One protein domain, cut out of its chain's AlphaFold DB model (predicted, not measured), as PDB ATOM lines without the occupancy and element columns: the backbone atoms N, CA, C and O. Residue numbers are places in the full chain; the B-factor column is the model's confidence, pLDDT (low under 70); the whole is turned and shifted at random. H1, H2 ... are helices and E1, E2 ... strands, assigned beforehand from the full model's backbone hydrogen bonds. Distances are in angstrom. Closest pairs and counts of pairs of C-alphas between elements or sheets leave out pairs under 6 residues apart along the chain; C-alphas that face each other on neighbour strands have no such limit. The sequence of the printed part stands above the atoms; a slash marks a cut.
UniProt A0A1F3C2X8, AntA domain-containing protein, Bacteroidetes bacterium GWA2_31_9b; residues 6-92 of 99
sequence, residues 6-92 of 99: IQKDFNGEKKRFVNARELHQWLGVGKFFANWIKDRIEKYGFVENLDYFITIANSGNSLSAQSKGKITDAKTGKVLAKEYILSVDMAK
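Overview. This is residues 6 to 92 of the 99 residues of the protein "AntA domain-containing protein" of Bacteroidetes bacterium GWA2_31_9b (UniProt A0A1F3C2X8). A strongly twisted sheet of four strands, curled like part of a barrel, has the helices H1 and H3 on one face, while H2 lies off the sheet, after H1. The hairpin E1 and E2 reaches to one end of the domain, and the long loop of residues 57 to 81, between E3 and E4, makes the opposite end. The printed part has 87 residues with three named helices and four named strands, in the order E1 E2 H1 H2 E3 E4 H3, and its class is mixed, helices and strands. The sheet's order is E1 E2 E4 E3, antiparallel throughout. The whole is compact, with a radius of gyration of the C-alphas of 13.5 A, and the C-alphas span 37 by 35 by 22 A.

Along the chain. Find C-alpha 6 at (6.821, 28.254, -8.738), where E1, residues 6 to 10, begins. E2, residues 13 to 19, is 19.4 A long and ends at C-alpha 19, at (14.958, 24.263, -9.622). E4 is residues 82 to 87, 16.5 A, and E3 is residues 52 to 56, 13.4 A. H1 is residues 20 to 26, 9.6 A. H2, the longest helix, runs 16.6 A over residues 33 to 44. H3, residues 88 to 91, ends at C-alpha 91, at (13.770, 25.430, -18.855).

Arrangement. Start at the sheet, whose edge strands are E1 and E3. In the hairpin E1 and E2, look for N 8 and O 15, 2.9 A apart. E2 is staggered: it pairs with E1 over residues 13 to 17 and with E4 over residues 17 to 19, where N 18 and O 86 are 2.8 A apart. In the hairpin E3 and E4, N 55 and O 83 are 2.8 A apart. E2, H1, H2 and E3 form a split strand-helix-strand unit, two strands running the same way with E4 between them, and its crossover is right-handed. H1 is on the sheet, over none of its strands; its closest C-alphas to E4 are those of Ala 20 and Tyr 84, 5.3 A apart. H3 is on the same face at a height of 6.9 A over the sheet, also over none of its strands. H2 is only just not on the sheet, with 4 pairs of C-alphas within 10 A. H1 and H2 only just touch, with 3 pairs of C-alphas within 8 A, about perpendicular at 74 degrees; H2 touches with residues 33 to 37 alone, and the closest C-alphas are those of His 24 and Phe 33, 6.8 A. Every O i to N i+4 pair is within hydrogen-bond range in H1 and 7 of 8 in H2, while H3 is too short for such a pair.

Size, cuts and confidence. The two C-alphas farthest apart, those of Gly 12 and Thr 76, are 39.1 A from each other. The printed part has no cut. The link from E3 to E4, 25 residues, is long, and residues 26 to 31 stand free. The mean pLDDT of the printed part is 77.1, and it is under 70 at residues 57 to 70, 89 and 91 to 92.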
ATOM      1  N   ILE A   6       7.234  27.076  -9.503       83.62
ATOM      2  CA  ILE A   6       6.821  28.254  -8.738       83.62
ATOM      3  C   ILE A   6       6.462  29.349  -9.735       83.62
ATOM      4  O   ILE A   6       7.281  29.694 -10.578       83.62
ATOM      5  N   GLN A   7       5.263  29.917  -9.656       83.56
ATOM      6  CA  GLN A   7       4.891  31.074 -10.472       83.56
ATOM      7  C   GLN A   7       5.049  32.358  -9.656       83.56
ATOM      8  O   GLN A   7       4.611  32.408  -8.508       83.56
ATOM      9  N   LYS A   8       5.673  33.381 -10.240       80.31
ATOM     10  CA  LYS A   8       5.807  34.713  -9.645       80.31
ATOM     11  C   LYS A   8       5.607  35.791 -10.701       80.31
ATOM     12  O   LYS A   8       6.020  35.619 -11.846       80.31
ATOM     13  N   ASP A   9       5.006  36.900 -10.292       81.44
ATOM     14  CA  ASP A   9       5.039  38.131 -11.071       81.44
ATOM     15  C   ASP A   9       6.473  38.666 -11.059       81.44
ATOM     16  O   ASP A   9       7.080  38.879 -10.007       81.44
ATOM     17  N   PHE A  10       7.039  38.814 -12.247       77.75
ATOM     18  CA  PHE A  10       8.394  39.272 -12.464       77.75
ATOM     19  C   PHE A  10       8.376  40.310 -13.581       77.75
ATOM     20  O   PHE A  10       8.051  39.996 -14.723       77.75
ATOM     21  N   ASN A  11       8.706  41.557 -13.239       76.44
ATOM     22  CA  ASN A  11       8.681  42.695 -14.160       76.44
ATOM     23  C   ASN A  11       7.322  42.909 -14.869       76.44
ATOM     24  O   ASN A  11       7.276  43.211 -16.055       76.44
ATOM     25  N   GLY A  12       6.211  42.706 -14.150       81.56
ATOM     26  CA  GLY A  12       4.854  42.849 -14.698       81.56
ATOM     27  C   GLY A  12       4.336  41.627 -15.468       81.56
ATOM     28  O   GLY A  12       3.178  41.616 -15.875       81.56
ATOM     29  N   GLU A  13       5.150  40.579 -15.619       79.81
ATOM     30  CA  GLU A  13       4.768  39.340 -16.293       79.81
ATOM     31  C   GLU A  13       4.752  38.149 -15.331       79.81
ATOM     32  O   GLU A  13       5.654  37.963 -14.513       79.81
ATOM     33  N   LYS A  14       3.757  37.268 -15.467       84.12
ATOM     34  CA  LYS A  14       3.713  36.005 -14.718       84.12
ATOM     35  C   LYS A  14       4.721  35.022 -15.298       84.12
ATOM     36  O   LYS A  14       4.427  34.324 -16.268       84.12
ATOM     37  N   LYS A  15       5.883  34.907 -14.659       83.56
ATOM     38  CA  LYS A  15       6.905  33.919 -15.011       83.56
ATOM     39  C   LYS A  15       6.827  32.712 -14.091       83.56
ATOM     40  O   LYS A  15       6.545  32.800 -12.897       83.56
ATOM     41  N   ARG A  16       7.066  31.541 -14.670       86.31
ATOM     42  CA  ARG A  16       7.209  30.291 -13.920       86.31
ATOM     43  C   ARG A  16       8.685  30.015 -13.716       86.31
ATOM     44  O   ARG A  16       9.477  30.341 -14.587       86.31
ATOM     45  N   PHE A  17       9.035  29.381 -12.611       85.50
ATOM     46  CA  PHE A  17      10.398  29.081 -12.212       85.50
ATOM     47  C   PHE A  17      10.508  27.645 -11.711       85.50
ATOM     48  O   PHE A  17       9.568  27.118 -11.118       85.50
ATOM     49  N   VAL A  18      11.658  27.018 -11.939       87.56
ATOM     50  CA  VAL A  18      11.966  25.644 -11.523       87.56
ATOM     51  C   VAL A  18      13.376  25.545 -10.959       87.56
ATOM     52  O   VAL A  18      14.265  26.305 -11.348       87.56
ATOM     53  N   ASN A  19      13.607  24.576 -10.074       87.56
ATOM     54  CA  ASN A  19      14.958  24.263  -9.622       87.56
ATOM     55  C   ASN A  19      15.735  23.552 -10.745       87.56
ATOM     56  O   ASN A  19      15.296  22.540 -11.297       87.56
ATOM     57  N   ALA A  20      16.914  24.070 -11.088       88.06
ATOM     58  CA  ALA A  20      17.742  23.540 -12.163       88.06
ATOM     59  C   ALA A  20      18.225  22.110 -11.903       88.06
ATOM     60  O   ALA A  20      18.429  21.367 -12.859       88.06
ATOM     61  N   ARG A  21      18.455  21.724 -10.640       87.31
ATOM     62  CA  ARG A  21      18.917  20.374 -10.278       87.31
ATOM     63  C   ARG A  21      17.802  19.358 -10.467       87.31
ATOM     64  O   ARG A  21      18.044  18.329 -11.091       87.31
ATOM     65  N   GLU A  22      16.591  19.686 -10.020       86.88
ATOM     66  CA  GLU A  22      15.406  18.861 -10.285       86.88
ATOM     67  C   GLU A  22      15.175  18.725 -11.792       86.88
ATOM     68  O   GLU A  22      14.952  17.626 -12.289       86.88
ATOM     69  N   LEU A  23      15.311  19.822 -12.542       86.94
ATOM     70  CA  LEU A  23      15.198  19.807 -13.998       86.94
ATOM     71  C   LEU A  23      16.281  18.950 -14.664       86.94
ATOM     72  O   LEU A  23      15.988  18.220 -15.605       86.94
ATOM     73  N   HIS A  24      17.525  19.028 -14.194       87.06
ATOM     74  CA  HIS A  24      18.633  18.220 -14.700       87.06
ATOM     75  C   HIS A  24      18.373  16.724 -14.513       87.06
ATOM     76  O   HIS A  24      18.551  15.942 -15.446       87.06
ATOM     77  N   GLN A  25      17.926  16.346 -13.313       86.69
ATOM     78  CA  GLN A  25      17.559  14.971 -12.982       86.69
ATOM     79  C   GLN A  25      16.359  14.504 -13.804       86.69
ATOM     80  O   GLN A  25      16.395  13.413 -14.363       86.69
ATOM     81  N   TRP A  26      15.327  15.343 -13.931       84.69
ATOM     82  CA  TRP A  26      14.127  15.033 -14.704       84.69
ATOM     83  C   TRP A  26      14.421  14.836 -16.196       84.69
ATOM     84  O   TRP A  26      13.867  13.935 -16.815       84.69
ATOM     85  N   LEU A  27      15.330  15.634 -16.766       84.44
ATOM     86  CA  LEU A  27      15.776  15.481 -18.154       84.44
ATOM     87  C   LEU A  27      16.715  14.282 -18.367       84.44
ATOM     88  O   LEU A  27      17.020  13.971 -19.515       84.44
ATOM     89  N   GLY A  28      17.204  13.640 -17.300       83.56
ATOM     90  CA  GLY A  28      18.114  12.495 -17.398       83.56
ATOM     91  C   GLY A  28      19.435  12.817 -18.104       83.56
ATOM     92  O   GLY A  28      20.005  11.964 -18.777       83.56
ATOM     93  N   VAL A  29      19.916  14.060 -18.004       84.38
ATOM     94  CA  VAL A  29      21.132  14.486 -18.708       84.38
ATOM     95  C   VAL A  29      22.358  13.829 -18.065       84.38
ATOM     96  O   VAL A  29      22.617  14.009 -16.880       84.38
ATOM     97  N   GLY A  30      23.151  13.099 -18.855       85.19
ATOM     98  CA  GLY A  30      24.365  12.407 -18.385       85.19
ATOM     99  C   GLY A  30      25.582  13.311 -18.135       85.19
ATOM    100  O   GLY A  30      26.655  12.827 -17.785       85.19
ATOM    101  N   LYS A  31      25.448  14.627 -18.334       86.88
ATOM    102  CA  LYS A  31      26.513  15.608 -18.089       86.88
ATOM    103  C   LYS A  31      26.533  15.994 -16.610       86.88
ATOM    104  O   LYS A  31      25.501  16.035 -15.954       86.88
ATOM    105  N   PHE A  32      27.698  16.340 -16.067       89.69
ATOM    106  CA  PHE A  32      27.754  16.911 -14.720       89.69
ATOM    107  C   PHE A  32      26.972  18.230 -14.661       89.69
ATOM    108  O   PHE A  32      27.193  19.120 -15.487       89.69
ATOM    109  N   PHE A  33      26.121  18.378 -13.641       87.75
ATOM    110  CA  PHE A  33      25.237  19.537 -13.454       87.75
ATOM    111  C   PHE A  33      25.953  20.885 -13.629       87.75
ATOM    112  O   PHE A  33      25.438  21.770 -14.305       87.75
ATOM    113  N   ALA A  34      27.151  21.035 -13.048       87.38
ATOM    114  CA  ALA A  34      27.918  22.280 -13.102       87.38
ATOM    115  C   ALA A  34      28.325  22.674 -14.530       87.38
ATOM    116  O   ALA A  34      28.321  23.858 -14.856       87.38
ATOM    117  N   ASN A  35      28.650  21.696 -15.376       89.44
ATOM    118  CA  ASN A  35      28.983  21.959 -16.773       89.44
ATOM    119  C   ASN A  35      27.706  22.207 -17.570       89.44
ATOM    120  O   ASN A  35      27.613  23.181 -18.301       89.44
ATOM    121  N   TRP A  36      26.681  21.386 -17.347       90.56
ATOM    122  CA  TRP A  36      25.399  21.525 -18.025       90.56
ATOM    123  C   TRP A  36      24.736  22.888 -17.808       90.56
ATOM    124  O   TRP A  36      24.220  23.479 -18.755       90.56
ATOM    125  N   ILE A  37      24.739  23.408 -16.576       87.62
ATOM    126  CA  ILE A  37      24.101  24.695 -16.295       87.62
ATOM    127  C   ILE A  37      24.869  25.855 -16.931       87.62
ATOM    128  O   ILE A  37      24.243  26.749 -17.495       87.62
ATOM    129  N   LYS A  38      26.209  25.806 -16.908       87.69
ATOM    130  CA  LYS A  38      27.068  26.792 -17.574       87.69
ATOM    131  C   LYS A  38      26.832  26.800 -19.078       87.69
ATOM    132  O   LYS A  38      26.539  27.859 -19.618       87.69
ATOM    133  N   ASP A  39      26.845  25.626 -19.712       88.31
ATOM    134  CA  ASP A  39      26.591  25.516 -21.150       88.31
ATOM    135  C   ASP A  39      25.227  26.093 -21.523       88.31
ATOM    136  O   ASP A  39      25.081  26.696 -22.577       88.31
ATOM    137  N   ARG A  40      24.199  25.899 -20.685       86.56
ATOM    138  CA  ARG A  40      22.869  26.457 -20.955       86.56
ATOM    139  C   ARG A  40      22.840  27.971 -20.811       86.56
ATOM    140  O   ARG A  40      22.245  28.617 -21.664       86.56
ATOM    141  N   ILE A  41      23.468  28.522 -19.775       86.50
ATOM    142  CA  ILE A  41      23.587  29.977 -19.596       86.50
ATOM    143  C   ILE A  41      24.295  30.603 -20.796       86.50
ATOM    144  O   ILE A  41      23.775  31.547 -21.382       86.50
ATOM    145  N   GLU A  42      25.416  30.024 -21.217       86.75
ATOM    146  CA  GLU A  42      26.211  30.525 -22.336       86.75
ATOM    147  C   GLU A  42      25.500  30.355 -23.685       86.75
ATOM    148  O   GLU A  42      25.346  31.318 -24.432       86.75
ATOM    149  N   LYS A  43      24.991  29.153 -23.983       83.38
ATOM    150  CA  LYS A  43      24.368  28.824 -25.277       83.38
ATOM    151  C   LYS A  43      23.174  29.709 -25.623       83.38
ATOM    152  O   LYS A  43      22.902  29.925 -26.801       83.38
ATOM    153  N   TYR A  44      22.428  30.149 -24.617       82.25
ATOM    154  CA  TYR A  44      21.210  30.930 -24.813       82.25
ATOM    155  C   TYR A  44      21.343  32.384 -24.345       82.25
ATOM    156  O   TYR A  44      20.377  33.132 -24.465       82.25
ATOM    157  N   GLY A  45      22.515  32.791 -23.843       81.81
ATOM    158  CA  GLY A  45      22.765  34.161 -23.391       81.81
ATOM    159  C   GLY A  45      21.907  34.583 -22.197       81.81
ATOM    160  O   GLY A  45      21.482  35.732 -22.134       81.81
ATOM    161  N   PHE A  46      21.614  33.659 -21.275       84.62
ATOM    162  CA  PHE A  46      20.747  33.948 -20.131       84.62
ATOM    163  C   PHE A  46      21.395  34.940 -19.166       84.62
ATOM    164  O   PHE A  46      22.575  34.818 -18.830       84.62
ATOM    165  N   VAL A  47      20.596  35.881 -18.667       83.50
ATOM    166  CA  VAL A  47      21.056  36.948 -17.781       83.50
ATOM    167  C   VAL A  47      20.657  36.655 -16.336       83.50
ATOM    168  O   VAL A  47      19.505  36.341 -16.020       83.50
ATOM    169  N   GLU A  48      21.625  36.766 -15.430       84.06
ATOM    170  CA  GLU A  48      21.382  36.637 -13.996       84.06
ATOM    171  C   GLU A  48      20.441  37.738 -13.496       84.06
ATOM    172  O   GLU A  48      20.545  38.893 -13.901       84.06
ATOM    173  N   ASN A  49      19.541  37.384 -12.582       81.56
ATOM    174  CA  ASN A  49      18.474  38.240 -12.062       81.56
ATOM    175  C   ASN A  49      17.389  38.618 -13.078       81.56
ATOM    176  O   ASN A  49      16.505  39.391 -12.727       81.56
ATOM    177  N   LEU A  50      17.414  38.064 -14.294       80.44
ATOM    178  CA  LEU A  50      16.335  38.194 -15.279       80.44
ATOM    179  C   LEU A  50      15.791  36.821 -15.686       80.44
ATOM    180  O   LEU A  50      14.587  36.572 -15.592       80.44
ATOM    181  N   ASP A  51      16.686  35.923 -16.096       81.06
ATOM    182  CA  ASP A  51      16.348  34.590 -16.600       81.06
ATOM    183  C   ASP A  51      16.581  33.493 -15.561       81.06
ATOM    184  O   ASP A  51      15.849  32.497 -15.518       81.06
ATOM    185  N   TYR A  52      17.583  33.685 -14.700       85.69
ATOM    186  CA  TYR A  52      17.895  32.780 -13.603       85.69
ATOM    187  C   TYR A  52      18.355  33.514 -12.348       85.69
ATOM    188  O   TYR A  52      18.888  34.622 -12.399       85.69
ATOM    189  N   PHE A  53      18.203  32.835 -11.218       84.81
ATOM    190  CA  PHE A  53      18.692  33.273  -9.918       84.81
ATOM    191  C   PHE A  53      19.588  32.203  -9.318       84.81
ATOM    192  O   PHE A  53      19.315  31.005  -9.446       84.81
ATOM    193  N   ILE A  54      20.635  32.638  -8.629       84.44
ATOM    194  CA  ILE A  54      21.471  31.762  -7.816       84.44
ATOM    195  C   ILE A  54      20.965  31.847  -6.377       84.44
ATOM    196  O   ILE A  54      20.777  32.926  -5.823       84.44
ATOM    197  N   THR A  55      20.718  30.693  -5.772       77.00
ATOM    198  CA  THR A  55      20.362  30.574  -4.358       77.00
ATOM    199  C   THR A  55      21.272  29.563  -3.675       77.00
ATOM    200  O   THR A  55      22.119  28.925  -4.308       77.00
ATOM    201  N   ILE A  56      21.156  29.467  -2.359       73.38
ATOM    202  CA  ILE A  56      22.037  28.671  -1.523       73.38
ATOM    203  C   ILE A  56      21.219  27.542  -0.912       73.38
ATOM    204  O   ILE A  56      20.206  27.787  -0.255       73.38
ATOM    205  N   ALA A  57      21.680  26.305  -1.093       62.97
ATOM    206  CA  ALA A  57      21.063  25.158  -0.441       62.97
ATOM    207  C   ALA A  57      21.097  25.354   1.090       62.97
ATOM    208  O   ALA A  57      22.160  25.621   1.651       62.97
ATOM    209  N   ASN A  58      19.944  25.197   1.750       56.50
ATOM    210  CA  ASN A  58      19.706  25.367   3.197       56.50
ATOM    211  C   ASN A  58      19.677  26.794   3.768       56.50
ATOM    212  O   ASN A  58      19.503  26.947   4.978       56.50
ATOM    213  N   SER A  59      19.762  27.848   2.959       51.91
ATOM    214  CA  SER A  59      19.527  29.205   3.462       51.91
ATOM    215  C   SER A  59      18.054  29.555   3.282       51.91
ATOM    216  O   SER A  59      17.642  29.947   2.194       51.91
ATOM    217  N   GLY A  60      17.245  29.393   4.335       45.50
ATOM    218  CA  GLY A  60      15.842  29.815   4.333       45.50
ATOM    219  C   GLY A  60      15.699  31.220   3.737       45.50
ATOM    220  O   GLY A  60      16.170  32.196   4.311       45.50
ATOM    221  N   ASN A  61      15.102  31.308   2.549       42.16
ATOM    222  CA  ASN A  61      14.750  32.544   1.842       42.16
ATOM    223  C   ASN A  61      15.858  33.543   1.447       42.16
ATOM    224  O   ASN A  61      15.517  34.595   0.908       42.16
ATOM    225  N   SER A  62      17.154  33.259   1.609       48.28
ATOM    226  CA  SER A  62      18.184  34.188   1.112       48.28
ATOM    227  C   SER A  62      18.531  33.913  -0.354       48.28
ATOM    228  O   SER A  62      19.361  33.065  -0.682       48.28
ATOM    229  N   LEU A  63      17.884  34.655  -1.255       49.62
ATOM    230  CA  LEU A  63      18.342  34.847  -2.633       49.62
ATOM    231  C   LEU A  63      19.614  35.707  -2.585       49.62
ATOM    232  O   LEU A  63      19.552  36.932  -2.635       49.62
ATOM    233  N   SER A  64      20.779  35.085  -2.414       52.41
ATOM    234  CA  SER A  64      22.044  35.813  -2.482       52.41
ATOM    235  C   SER A  64      22.380  36.103  -3.946       52.41
ATOM    236  O   SER A  64      22.788  35.200  -4.677       52.41
ATOM    237  N   ALA A  65      22.274  37.364  -4.363       51.00
ATOM    238  CA  ALA A  65      22.673  37.864  -5.685       51.00
ATOM    239  C   ALA A  65      24.208  37.878  -5.906       51.00
ATOM    240  O   ALA A  65      24.750  38.746  -6.586       51.00
ATOM    241  N   GLN A  66      24.944  36.957  -5.280       53.94
ATOM    242  CA  GLN A  66      26.404  36.923  -5.300       53.94
ATOM    243  C   GLN A  66      26.892  35.783  -6.192       53.94
ATOM    244  O   GLN A  66      27.161  34.659  -5.761       53.94
ATOM    245  N   SER A  67      27.034  36.098  -7.475       53.44
ATOM    246  CA  SER A  67      27.536  35.166  -8.484       53.44
ATOM    247  C   SER A  67      29.038  34.912  -8.392       53.44
ATOM    248  O   SER A  67      29.504  33.811  -8.708       53.44
ATOM    249  N   LYS A  68      29.802  35.871  -7.861       51.62
ATOM    250  CA  LYS A  68      31.264  35.805  -7.751       51.62
ATOM    251  C   LYS A  68      31.706  35.509  -6.317       51.62
ATOM    252  O   LYS A  68      31.709  36.388  -5.467       51.62
ATOM    253  N   GLY A  69      32.099  34.259  -6.066       61.94
ATOM    254  CA  GLY A  69      32.678  33.823  -4.789       61.94
ATOM    255  C   GLY A  69      32.258  32.417  -4.357       61.94
ATOM    256  O   GLY A  69      31.262  31.864  -4.847       61.94
ATOM    257  N   LYS A  70      33.043  31.831  -3.442       65.88
ATOM    258  CA  LYS A  70      32.598  30.703  -2.613       65.88
ATOM    259  C   LYS A  70      31.612  31.268  -1.597       65.88
ATOM    260  O   LYS A  70      31.943  32.219  -0.900       65.88
ATOM    261  N   ILE A  71      30.423  30.687  -1.524       70.25
ATOM    262  CA  ILE A  71      29.464  31.030  -0.480       70.25
ATOM    263  C   ILE A  71      29.798  30.138   0.707       70.25
ATOM    264  O   ILE A  71      29.759  28.914   0.579       70.25
ATOM    265  N   THR A  72      30.180  30.737   1.825       70.44
ATOM    266  CA  THR A  72      30.486  30.024   3.066       70.44
ATOM    267  C   THR A  72      29.443  30.357   4.111       70.44
ATOM    268  O   THR A  72      29.070  31.516   4.277       70.44
ATOM    269  N   ASP A  73      28.987  29.344   4.829       71.00
ATOM    270  CA  ASP A  73      28.150  29.535   6.000       71.00
ATOM    271  C   ASP A  73      28.943  30.297   7.073       71.00
ATOM    272  O   ASP A  73      30.014  29.858   7.486       71.00
ATOM    273  N   ALA A  74      28.439  31.451   7.511       70.06
ATOM    274  CA  ALA A  74      29.155  32.311   8.454       70.06
ATOM    275  C   ALA A  74      29.321  31.679   9.850       70.06
ATOM    276  O   ALA A  74      30.195  32.097  10.603       70.06
ATOM    277  N   LYS A  75      28.495  30.683  10.203       74.56
ATOM    278  CA  LYS A  75      28.535  30.013  11.512       74.56
ATOM    279  C   LYS A  75      29.456  28.796  11.511       74.56
ATOM    280  O   LYS A  75      30.092  28.510  12.516       74.56
ATOM    281  N   THR A  76      29.510  28.067  10.401       76.94
ATOM    282  CA  THR A  76      30.221  26.781  10.294       76.94
ATOM    283  C   THR A  76      31.446  26.837   9.383       76.94
ATOM    284  O   THR A  76      32.211  25.878   9.331       76.94
ATOM    285  N   GLY A  77      31.630  27.917   8.619       74.94
ATOM    286  CA  GLY A  77      32.691  28.057   7.616       74.94
ATOM    287  C   GLY A  77      32.545  27.119   6.413       74.94
ATOM    288  O   GLY A  77      33.380  27.132   5.506       74.94
ATOM    289  N   LYS A  78      31.493  26.291   6.367       78.62
ATOM    290  CA  LYS A  78      31.299  25.289   5.320       78.62
ATOM    291  C   LYS A  78      30.923  25.959   4.003       78.62
ATOM    292  O   LYS A  78      30.056  26.829   3.964       78.62
ATOM    293  N   VAL A  79      31.527  25.506   2.905       76.44
ATOM    294  CA  VAL A  79      31.123  25.936   1.560       76.44
ATOM    295  C   VAL A  79      29.724  25.401   1.267       76.44
ATOM    296  O   VAL A  79      29.490  24.190   1.278       76.44
ATOM    297  N   LEU A  80      28.799  26.313   0.996       76.06
ATOM    298  CA  LEU A  80      27.421  26.003   0.667       76.06
ATOM    299  C   LEU A  80      27.278  25.738  -0.834       76.06
ATOM    300  O   LEU A  80      27.921  26.369  -1.681       76.06
ATOM    301  N   ALA A  81      26.429  24.768  -1.170       76.88
ATOM    302  CA  ALA A  81      26.166  24.417  -2.555       76.88
ATOM    303  C   ALA A  81      25.293  25.488  -3.216       76.88
ATOM    304  O   ALA A  81      24.242  25.862  -2.692       76.88
ATOM    305  N   LYS A  82      25.709  25.932  -4.406       80.44
ATOM    306  CA  LYS A  82      24.881  26.787  -5.257       80.44
ATOM    307  C   LYS A  82      23.719  25.979  -5.829       80.44
ATOM    308  O   LYS A  82      23.906  24.878  -6.371       80.44
ATOM    309  N   GLU A  83      22.541  26.562  -5.744       83.94
ATOM    310  CA  GLU A  83      21.335  26.154  -6.441       83.94
ATOM    311  C   GLU A  83      20.964  27.214  -7.469       83.94
ATOM    312  O   GLU A  83      21.297  28.388  -7.326       83.94
ATOM    313  N   TYR A  84      20.299  26.782  -8.533       86.62
ATOM    314  CA  TYR A  84      19.897  27.660  -9.621       86.62
ATOM    315  C   TYR A  84      18.390  27.544  -9.785       86.62
ATOM    316  O   TYR A  84      17.866  26.437  -9.919       86.62
ATOM    317  N   ILE A  85      17.709  28.681  -9.774       87.19
ATOM    318  CA  ILE A  85      16.284  28.795 -10.061       87.19
ATOM    319  C   ILE A  85      16.157  29.390 -11.454       87.19
ATOM    320  O   ILE A  85      16.635  30.494 -11.698       87.19
ATOM    321  N   LEU A  86      15.563  28.639 -12.373       87.06
ATOM    322  CA  LEU A  86      15.492  28.987 -13.790       87.06
ATOM    323  C   LEU A  86      14.063  29.336 -14.144       87.06
ATOM    324  O   LEU A  86      13.155  28.634 -13.696       87.06
ATOM    325  N   SER A  87      13.848  30.351 -14.975       84.50
ATOM    326  CA  SER A  87      12.524  30.549 -15.559       84.50
ATOM    327  C   SER A  87      12.122  29.322 -16.396       84.50
ATOM    328  O   SER A  87      12.959  28.609 -16.947       84.50
ATOM    329  N   VAL A  88      10.832  29.009 -16.493       75.62
ATOM    330  CA  VAL A  88      10.369  27.874 -17.299       75.62
ATOM    331  C   VAL A  88      10.612  28.141 -18.773       75.62
ATOM    332  O   VAL A  88      10.830  27.191 -19.505       75.62
ATOM    333  N   ASP A  89      10.642  29.391 -19.221       69.69
ATOM    334  CA  ASP A  89      11.006  29.702 -20.605       69.69
ATOM    335  C   ASP A  89      12.502  29.463 -20.869       69.69
ATOM    336  O   ASP A  89      12.861  29.025 -21.958       69.69
ATOM    337  N   MET A  90      13.350  29.576 -19.840       70.06
ATOM    338  CA  MET A  90      14.725  29.062 -19.836       70.06
ATOM    339  C   MET A  90      14.782  27.517 -19.759       70.06
ATOM    340  O   MET A  90      15.647  26.876 -20.362       70.06
ATOM    341  N   ALA A  91      13.868  26.888 -19.005       58.53
ATOM    342  CA  ALA A  91      13.770  25.430 -18.855       58.53
ATOM    343  C   ALA A  91      13.179  24.734 -20.087       58.53
ATOM    344  O   ALA A  91      13.493  23.566 -20.347       58.53
ATOM    345  N   LYS A  92      12.347  25.452 -20.846       56.38
ATOM    346  CA  LYS A  92      11.900  25.100 -22.180       56.38
ATOM    347  C   LYS A  92      13.142  25.130 -23.047       56.38
ATOM    348  O   LYS A  92      13.527  26.125 -23.649       56.38
TER     349      LYS A  92